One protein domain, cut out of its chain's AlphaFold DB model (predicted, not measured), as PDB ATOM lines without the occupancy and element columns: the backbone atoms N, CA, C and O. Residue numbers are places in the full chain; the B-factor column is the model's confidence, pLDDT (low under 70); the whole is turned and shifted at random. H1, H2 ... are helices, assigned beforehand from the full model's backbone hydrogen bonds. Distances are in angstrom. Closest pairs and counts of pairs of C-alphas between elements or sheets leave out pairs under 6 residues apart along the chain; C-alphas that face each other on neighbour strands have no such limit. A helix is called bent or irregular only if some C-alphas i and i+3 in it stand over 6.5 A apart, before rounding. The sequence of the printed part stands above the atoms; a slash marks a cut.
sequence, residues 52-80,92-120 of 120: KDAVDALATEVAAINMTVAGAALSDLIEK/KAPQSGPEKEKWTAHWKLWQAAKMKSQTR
ATOM      1  N   LYS A  52      56.496 -27.113   5.774       66.81
ATOM      2  CA  LYS A  52      56.113 -26.600   4.460       66.81
ATOM      3  C   LYS A  52      54.641 -26.856   4.104       66.81
ATOM      4  O   LYS A  52      53.964 -25.918   3.698       66.81
ATOM      5  N   ASP A  53      54.135 -28.068   4.310       75.25
ATOM      6  CA  ASP A  53      52.751 -28.443   4.001       75.25
ATOM      7  C   ASP A  53      51.753 -27.653   4.858       75.25
ATOM      8  O   ASP A  53      50.703 -27.235   4.374       75.25
ATOM      9  N   ALA A  54      52.094 -27.394   6.126       76.69
ATOM     10  CA  ALA A  54      51.263 -26.595   7.026       76.69
ATOM     11  C   ALA A  54      51.207 -25.114   6.608       76.69
ATOM     12  O   ALA A  54      50.136 -24.505   6.628       76.69
ATOM     13  N   VAL A  55      52.344 -24.542   6.192       81.50
ATOM     14  CA  VAL A  55      52.416 -23.162   5.682       81.50
ATOM     15  C   VAL A  55      51.667 -23.028   4.355       81.50
ATOM     16  O   VAL A  55      50.871 -22.102   4.201       81.50
ATOM     17  N   ASP A  56      51.856 -23.967   3.425       83.69
ATOM     18  CA  ASP A  56      51.183 -23.959   2.122       83.69
ATOM     19  C   ASP A  56      49.655 -24.142   2.289       83.69
ATOM     20  O   ASP A  56      48.856 -23.472   1.620       83.69
ATOM     21  N   ALA A  57      49.218 -24.965   3.252       84.62
ATOM     22  CA  ALA A  57      47.807 -25.120   3.605       84.62
ATOM     23  C   ALA A  57      47.198 -23.841   4.206       84.62
ATOM     24  O   ALA A  57      46.094 -23.451   3.815       84.62
ATOM     25  N   LEU A  58      47.913 -23.167   5.115       86.94
ATOM     26  CA  LEU A  58      47.475 -21.900   5.706       86.94
ATOM     27  C   LEU A  58      47.403 -20.784   4.657       86.94
ATOM     28  O   LEU A  58      46.410 -20.059   4.597       86.94
ATOM     29  N   ALA A  59      48.414 -20.672   3.791       87.94
ATOM     30  CA  ALA A  59      48.410 -19.717   2.687       87.94
ATOM     31  C   ALA A  59      47.207 -19.944   1.757       87.94
ATOM     32  O   ALA A  59      46.553 -18.988   1.341       87.94
ATOM     33  N   THR A  60      46.868 -21.209   1.489       89.81
ATOM     34  CA  THR A  60      45.689 -21.572   0.690       89.81
ATOM     35  C   THR A  60      44.379 -21.183   1.382       89.81
ATOM     36  O   THR A  60      43.465 -20.712   0.710       89.81
ATOM     37  N   GLU A  61      44.265 -21.327   2.707       88.69
ATOM     38  CA  GLU A  61      43.082 -20.875   3.467       88.69
ATOM     39  C   GLU A  61      42.900 -19.358   3.407       88.69
ATOM     40  O   GLU A  61      41.804 -18.874   3.120       88.69
ATOM     41  N   VAL A  62      43.974 -18.598   3.631       89.06
ATOM     42  CA  VAL A  62      43.936 -17.131   3.549       89.06
ATOM     43  C   VAL A  62      43.568 -16.686   2.134       89.06
ATOM     44  O   VAL A  62      42.712 -15.820   1.953       89.06
ATOM     45  N   ALA A  63      44.153 -17.315   1.114       88.31
ATOM     46  CA  ALA A  63      43.809 -17.040  -0.273       88.31
ATOM     47  C   ALA A  63      42.347 -17.403  -0.595       88.31
ATOM     48  O   ALA A  63      41.697 -16.664  -1.331       88.31
ATOM     49  N   ALA A  64      41.804 -18.488  -0.029       87.88
ATOM     50  CA  ALA A  64      40.401 -18.868  -0.200       87.88
ATOM     51  C   ALA A  64      39.456 -17.827   0.417       87.88
ATOM     52  O   ALA A  64      38.485 -17.437  -0.226       87.88
ATOM     53  N   ILE A  65      39.774 -17.307   1.608       86.62
ATOM     54  CA  ILE A  65      39.034 -16.195   2.224       86.62
ATOM     55  C   ILE A  65      39.075 -14.967   1.309       86.62
ATOM     56  O   ILE A  65      38.028 -14.421   0.966       86.62
ATOM     57  N   ASN A  66      40.258 -14.577   0.832       85.44
ATOM     58  CA  ASN A  66      40.389 -13.433  -0.073       85.44
ATOM     59  C   ASN A  66      39.618 -13.639  -1.387       85.44
ATOM     60  O   ASN A  66      39.065 -12.681  -1.921       85.44
ATOM     61  N   MET A  67      39.513 -14.877  -1.878       84.94
ATOM     62  CA  MET A  67      38.717 -15.211  -3.063       84.94
ATOM     63  C   MET A  67      37.219 -14.954  -2.841       84.94
ATOM     64  O   MET A  67      36.552 -14.441  -3.738       84.94
ATOM     65  N   THR A  68      36.692 -15.243  -1.644       81.44
ATOM     66  CA  THR A  68      35.284 -14.940  -1.311       81.44
ATOM     67  C   THR A  68      34.999 -13.438  -1.290       81.44
ATOM     68  O   THR A  68      33.921 -13.016  -1.703       81.44
ATOM     69  N   VAL A  69      35.981 -12.626  -0.881       82.81
ATOM     70  CA  VAL A  69      35.873 -11.157  -0.833       82.81
ATOM     71  C   VAL A  69      36.041 -10.532  -2.218       82.81
ATOM     72  O   VAL A  69      35.331  -9.589  -2.558       82.81
ATOM     73  N   ALA A  70      36.951 -11.062  -3.041       78.31
ATOM     74  CA  ALA A  70      37.183 -10.581  -4.404       78.31
ATOM     75  C   ALA A  70      35.969 -10.790  -5.332       78.31
ATOM     76  O   ALA A  70      35.841 -10.112  -6.356       78.31
ATOM     77  N   GLY A  71      35.077 -11.721  -4.979       68.75
ATOM     78  CA  GLY A  71      33.854 -12.008  -5.718       68.75
ATOM     79  C   GLY A  71      34.111 -12.515  -7.144       68.75
ATOM     80  O   GLY A  71      35.208 -12.957  -7.501       68.75
ATOM     81  N   ALA A  72      33.080 -12.436  -7.988       75.19
ATOM     82  CA  ALA A  72      33.098 -12.935  -9.368       75.19
ATOM     83  C   ALA A  72      34.212 -12.310 -10.236       75.19
ATOM     84  O   ALA A  72      34.733 -12.948 -11.146       75.19
ATOM     85  N   ALA A  73      34.646 -11.083  -9.921       75.56
ATOM     86  CA  ALA A  73      35.617 -10.337 -10.721       75.56
ATOM     87  C   ALA A  73      36.977 -11.042 -10.865       75.56
ATOM     88  O   ALA A  73      37.555 -10.997 -11.950       75.56
ATOM     89  N   LEU A  74      37.468 -11.691  -9.801       77.50
ATOM     90  CA  LEU A  74      38.688 -12.504  -9.840       77.50
ATOM     91  C   LEU A  74      38.359 -13.985 -10.047       77.50
ATOM     92  O   LEU A  74      38.972 -14.632 -10.894       77.50
ATOM     93  N   SER A  75      37.360 -14.508  -9.325       78.62
ATOM     94  CA  SER A  75      36.928 -15.912  -9.398       78.62
ATOM     95  C   SER A  75      36.715 -16.383 -10.837       78.62
ATOM     96  O   SER A  75      37.192 -17.456 -11.210       78.62
ATOM     97  N   ASP A  76      36.037 -15.590 -11.666       82.25
ATOM     98  CA  ASP A  76      35.651 -15.993 -13.023       82.25
ATOM     99  C   ASP A  76      36.834 -15.972 -13.999       82.25
ATOM    100  O   ASP A  76      36.773 -16.538 -15.095       82.25
ATOM    101  N   LEU A  77      37.937 -15.332 -13.608       80.81
ATOM    102  CA  LEU A  77      39.189 -15.336 -14.357       80.81
ATOM    103  C   LEU A  77      40.009 -16.591 -14.054       80.81
ATOM    104  O   LEU A  77      40.644 -17.118 -14.966       80.81
ATOM    105  N   ILE A  78      39.956 -17.091 -12.814       85.62
ATOM    106  CA  ILE A  78      40.673 -18.296 -12.387       85.62
ATOM    107  C   ILE A  78      39.952 -19.546 -12.909       85.62
ATOM    108  O   ILE A  78      38.995 -20.044 -12.311       85.62
ATOM    109  N   GLU A  79      40.409 -20.086 -14.033       77.69
ATOM    110  CA  GLU A  79      39.945 -21.376 -14.553       77.69
ATOM    111  C   GLU A  79      40.888 -22.513 -14.136       77.69
ATOM    112  O   GLU A  79      42.084 -22.306 -13.925       77.69
ATOM    113  N   LYS A  80      40.336 -23.724 -13.998       69.44
ATOM    114  CA  LYS A  80      41.037 -24.883 -13.420       69.44
ATOM    115  C   LYS A  80      42.248 -25.328 -14.248       69.44
ATOM    116  O   LYS A  80      43.263 -25.704 -13.675       69.44
ATOM    117  N   LYS A  92      40.398  -8.534 -19.071       73.38
ATOM    118  CA  LYS A  92      40.664  -8.241 -17.655       73.38
ATOM    119  C   LYS A  92      42.007  -8.772 -17.137       73.38
ATOM    120  O   LYS A  92      42.408  -8.371 -16.049       73.38
ATOM    121  N   ALA A  93      42.679  -9.673 -17.859       78.56
ATOM    122  CA  ALA A  93      43.970 -10.211 -17.433       78.56
ATOM    123  C   ALA A  93      45.132  -9.333 -17.946       78.56
ATOM    124  O   ALA A  93      45.121  -8.936 -19.116       78.56
ATOM    125  N   PRO A  94      46.151  -9.044 -17.116       83.44
ATOM    126  CA  PRO A  94      47.330  -8.297 -17.539       83.44
ATOM    127  C   PRO A  94      48.126  -9.077 -18.595       83.44
ATOM    128  O   PRO A  94      48.516 -10.224 -18.386       83.44
ATOM    129  N   GLN A  95      48.393  -8.435 -19.735       83.50
ATOM    130  CA  GLN A  95      49.064  -9.066 -20.883       83.50
ATOM    131  C   GLN A  95      50.591  -8.892 -20.869       83.50
ATOM    132  O   GLN A  95      51.318  -9.648 -21.523       83.50
ATOM    133  N   SER A  96      51.097  -7.926 -20.101       85.62
ATOM    134  CA  SER A  96      52.522  -7.616 -19.985       85.62
ATOM    135  C   SER A  96      52.846  -6.903 -18.667       85.62
ATOM    136  O   SER A  96      51.954  -6.526 -17.903       85.62
ATOM    137  N   GLY A  97      54.143  -6.726 -18.409       88.50
ATOM    138  CA  GLY A  97      54.654  -5.963 -17.275       88.50
ATOM    139  C   GLY A  97      54.597  -6.697 -15.928       88.50
ATOM    140  O   GLY A  97      54.220  -7.870 -15.865       88.50
ATOM    141  N   PRO A  98      54.942  -5.993 -14.833       90.88
ATOM    142  CA  PRO A  98      55.090  -6.587 -13.500       90.88
ATOM    143  C   PRO A  98      53.815  -7.250 -12.975       90.88
ATOM    144  O   PRO A  98      53.861  -8.179 -12.173       90.88
ATOM    145  N   GLU A  99      52.651  -6.779 -13.419       87.62
ATOM    146  CA  GLU A  99      51.374  -7.333 -12.980       87.62
ATOM    147  C   GLU A  99      51.120  -8.722 -13.580       87.62
ATOM    148  O   GLU A  99      50.637  -9.609 -12.879       87.62
ATOM    149  N   LYS A 100      51.542  -8.966 -14.830       87.50
ATOM    150  CA  LYS A 100      51.514 -10.311 -15.423       87.50
ATOM    151  C   LYS A 100      52.406 -11.277 -14.648       87.50
ATOM    152  O   LYS A 100      51.998 -12.404 -14.388       87.50
ATOM    153  N   GLU A 101      53.597 -10.839 -14.252       89.88
ATOM    154  CA  GLU A 101      54.539 -11.670 -13.492       89.88
ATOM    155  C   GLU A 101      53.963 -12.087 -12.136       89.88
ATOM    156  O   GLU A 101      54.020 -13.265 -11.780       89.88
ATOM    157  N   LYS A 102      53.326 -11.156 -11.413       89.56
ATOM    158  CA  LYS A 102      52.618 -11.470 -10.161       89.56
ATOM    159  C   LYS A 102      51.503 -12.485 -10.381       89.56
ATOM    160  O   LYS A 102      51.372 -13.429  -9.604       89.56
ATOM    161  N   TRP A 103      50.708 -12.313 -11.436       89.06
ATOM    162  CA  TRP A 103      49.639 -13.254 -11.761       89.06
ATOM    163  C   TRP A 103      50.195 -14.645 -12.036       89.06
ATOM    164  O   TRP A 103      49.710 -15.608 -11.451       89.06
ATOM    165  N   THR A 104      51.249 -14.756 -12.845       87.81
ATOM    166  CA  THR A 104      51.931 -16.029 -13.111       87.81
ATOM    167  C   THR A 104      52.480 -16.664 -11.835       87.81
ATOM    168  O   THR A 104      52.286 -17.863 -11.626       87.81
ATOM    169  N   ALA A 105      53.096 -15.879 -10.950       90.69
ATOM    170  CA  ALA A 105      53.656 -16.376  -9.694       90.69
ATOM    171  C   ALA A 105      52.587 -16.916  -8.726       90.69
ATOM    172  O   ALA A 105      52.816 -17.915  -8.044       90.69
ATOM    173  N   HIS A 106      51.410 -16.284  -8.670       91.06
ATOM    174  CA  HIS A 106      50.358 -16.624  -7.705       91.06
ATOM    175  C   HIS A 106      49.226 -17.487  -8.277       91.06
ATOM    176  O   HIS A 106      48.364 -17.946  -7.526       91.06
ATOM    177  N   TRP A 107      49.241 -17.779  -9.580       89.88
ATOM    178  CA  TRP A 107      48.131 -18.440 -10.264       89.88
ATOM    179  C   TRP A 107      47.720 -19.778  -9.642       89.88
ATOM    180  O   TRP A 107      46.544 -20.009  -9.366       89.88
ATOM    181  N   LYS A 108      48.694 -20.653  -9.357       90.06
ATOM    182  CA  LYS A 108      48.433 -21.972  -8.754       90.06
ATOM    183  C   LYS A 108      47.802 -21.862  -7.366       90.06
ATOM    184  O   LYS A 108      46.911 -22.644  -7.037       90.06
ATOM    185  N   LEU A 109      48.231 -20.881  -6.568       90.69
ATOM    186  CA  LEU A 109      47.648 -20.617  -5.253       90.69
ATOM    187  C   LEU A 109      46.180 -20.202  -5.394       90.69
ATOM    188  O   LEU A 109      45.328 -20.702  -4.666       90.69
ATOM    189  N   TRP A 110      45.866 -19.335  -6.357       91.06
ATOM    190  CA  TRP A 110      44.493 -18.908  -6.626       91.06
ATOM    191  C   TRP A 110      43.606 -20.046  -7.142       91.06
ATOM    192  O   TRP A 110      42.448 -20.137  -6.738       91.06
ATOM    193  N   GLN A 111      44.136 -20.954  -7.969       90.31
ATOM    194  CA  GLN A 111      43.414 -22.159  -8.395       90.31
ATOM    195  C   GLN A 111      43.074 -23.064  -7.204       90.31
ATOM    196  O   GLN A 111      41.924 -23.482  -7.060       90.31
ATOM    197  N   ALA A 112      44.045 -23.326  -6.324       89.81
ATOM    198  CA  ALA A 112      43.826 -24.111  -5.110       89.81
ATOM    199  C   ALA A 112      42.813 -23.436  -4.168       89.81
ATOM    200  O   ALA A 112      41.889 -24.084  -3.672       89.81
ATOM    201  N   ALA A 113      42.938 -22.121  -3.983       88.69
ATOM    202  CA  ALA A 113      42.035 -21.311  -3.175       88.69
ATOM    203  C   ALA A 113      40.590 -21.344  -3.693       88.69
ATOM    204  O   ALA A 113      39.671 -21.524  -2.897       88.69
ATOM    205  N   LYS A 114      40.382 -21.234  -5.013       87.75
ATOM    206  CA  LYS A 114      39.052 -21.314  -5.635       87.75
ATOM    207  C   LYS A 114      38.409 -22.684  -5.438       87.75
ATOM    208  O   LYS A 114      37.236 -22.756  -5.084       87.75
ATOM    209  N   MET A 115      39.161 -23.772  -5.635       86.31
ATOM    210  CA  MET A 115      38.630 -25.118  -5.378       86.31
ATOM    211  C   MET A 115      38.201 -25.260  -3.917       86.31
ATOM    212  O   MET A 115      37.117 -25.762  -3.634       86.31
ATOM    213  N   LYS A 116      39.022 -24.746  -2.996       84.62
ATOM    214  CA  LYS A 116      38.755 -24.800  -1.563       84.62
ATOM    215  C   LYS A 116      37.559 -23.947  -1.133       84.62
ATOM    216  O   LYS A 116      36.772 -24.395  -0.304       84.62
ATOM    217  N   SER A 117      37.390 -22.754  -1.706       78.88
ATOM    218  CA  SER A 117      36.257 -21.869  -1.404       78.88
ATOM    219  C   SER A 117      34.920 -22.407  -1.918       78.88
ATOM    220  O   SER A 117      33.882 -21.984  -1.431       78.88
ATOM    221  N   GLN A 118      34.933 -23.309  -2.904       76.38
ATOM    222  CA  GLN A 118      33.731 -23.949  -3.458       76.38
ATOM    223  C   GLN A 118      33.298 -25.204  -2.688       76.38
ATOM    224  O   GLN A 118      32.162 -25.643  -2.828       76.38
ATOM    225  N   THR A 119      34.199 -25.800  -1.906       63.44
ATOM    226  CA  THR A 119      33.928 -26.986  -1.073       63.44
ATOM    227  C   THR A 119      33.541 -26.654   0.370       63.44
ATOM    228  O   THR A 119      33.381 -27.572   1.174       63.44
ATOM    229  N   ARG A 120      33.464 -25.365   0.714       52.97
ATOM    230  CA  ARG A 120      33.135 -24.866   2.054       52.97
ATOM    231  C   ARG A 120      31.661 -24.487   2.127       52.97
ATOM    232  O   ARG A 120      31.068 -24.747   3.193       52.97
TER     233      ARG A 120
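AT A GLANCE: This is residues 52 to 80 and 92 to 120 of the 120 residues of the protein "Trypanosomal VSG domain containing protein" of Trypanosoma brucei equiperdum (UniProt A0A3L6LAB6). Two helices, H1 and the second arm of a bent helix, H3b, cross steeply and pack on each other, with the short helix H2 near both. The first arm, H3a, reaches away from this crossing, and residues 95 to 101 stick out at its far end. The printed part has 58 residues with three named helices, in the order H1, H2, H3, and no named strand; the class is all helix. It is compact, with a radius of gyration of the C-alphas of 11.7 A and spans of 33 by 27 by 19 A.

HOW THE PARTS SIT: H1, residues 52 to 70, touches H3b, residues 108 to 118, with its residues 60 to 68 alone. The closest C-alphas, those of Ala 64 and Ala 113, are 4.2 A apart. The two run the same way at a steep tilt of 65 degrees. H2, residues 72 to 75, is close to H1 but not clearly touching, the closest C-alphas being those of Met 67 and Ser 75 at 6.6 A. H2 is also close to H3b but not clearly touching, with the C-alphas of Ser 75 and Lys 114 closest at 6.9 A. H3a, residues 97 to 105, is apart from H1 and from H2. In H1, H3a and H3b every O i to N i+4 pair is within hydrogen-bond range; H2 is too short for such a pair, and its one O i to N i+3 pair is not within range.

IN THESE COORDINATES: H1 begins at C-alpha 52 (56.113, -26.600, 4.460) and is 26.3 A long. H2 measures 4.9 A. H3, residues 97 to 118, was assigned as one helix by its hydrogen bonds but is bent, with C-alphas 105 and 108 7.7 A apart. H3a, 12.9 A long, begins at C-alpha 97 (54.654, -5.963, -17.275); H3b, 15.8 A long, ends at C-alpha 118 (33.731, -23.949, -3.458). The arms stand at a steep tilt of 60 degrees.

THE WHOLE: The C-alphas farthest apart, those of Gly 97 and Arg 120, are 34.6 A apart. The link from H1 to H2 is tight; the link from H2 to H3 runs across the cut, where residues 81 to 91 are not printed and C-alphas 80 and 92 are 17.2 A apart. The mean pLDDT of the printed part is 83.0, and residues 52, 71, 80 and 119 to 120 are under 70.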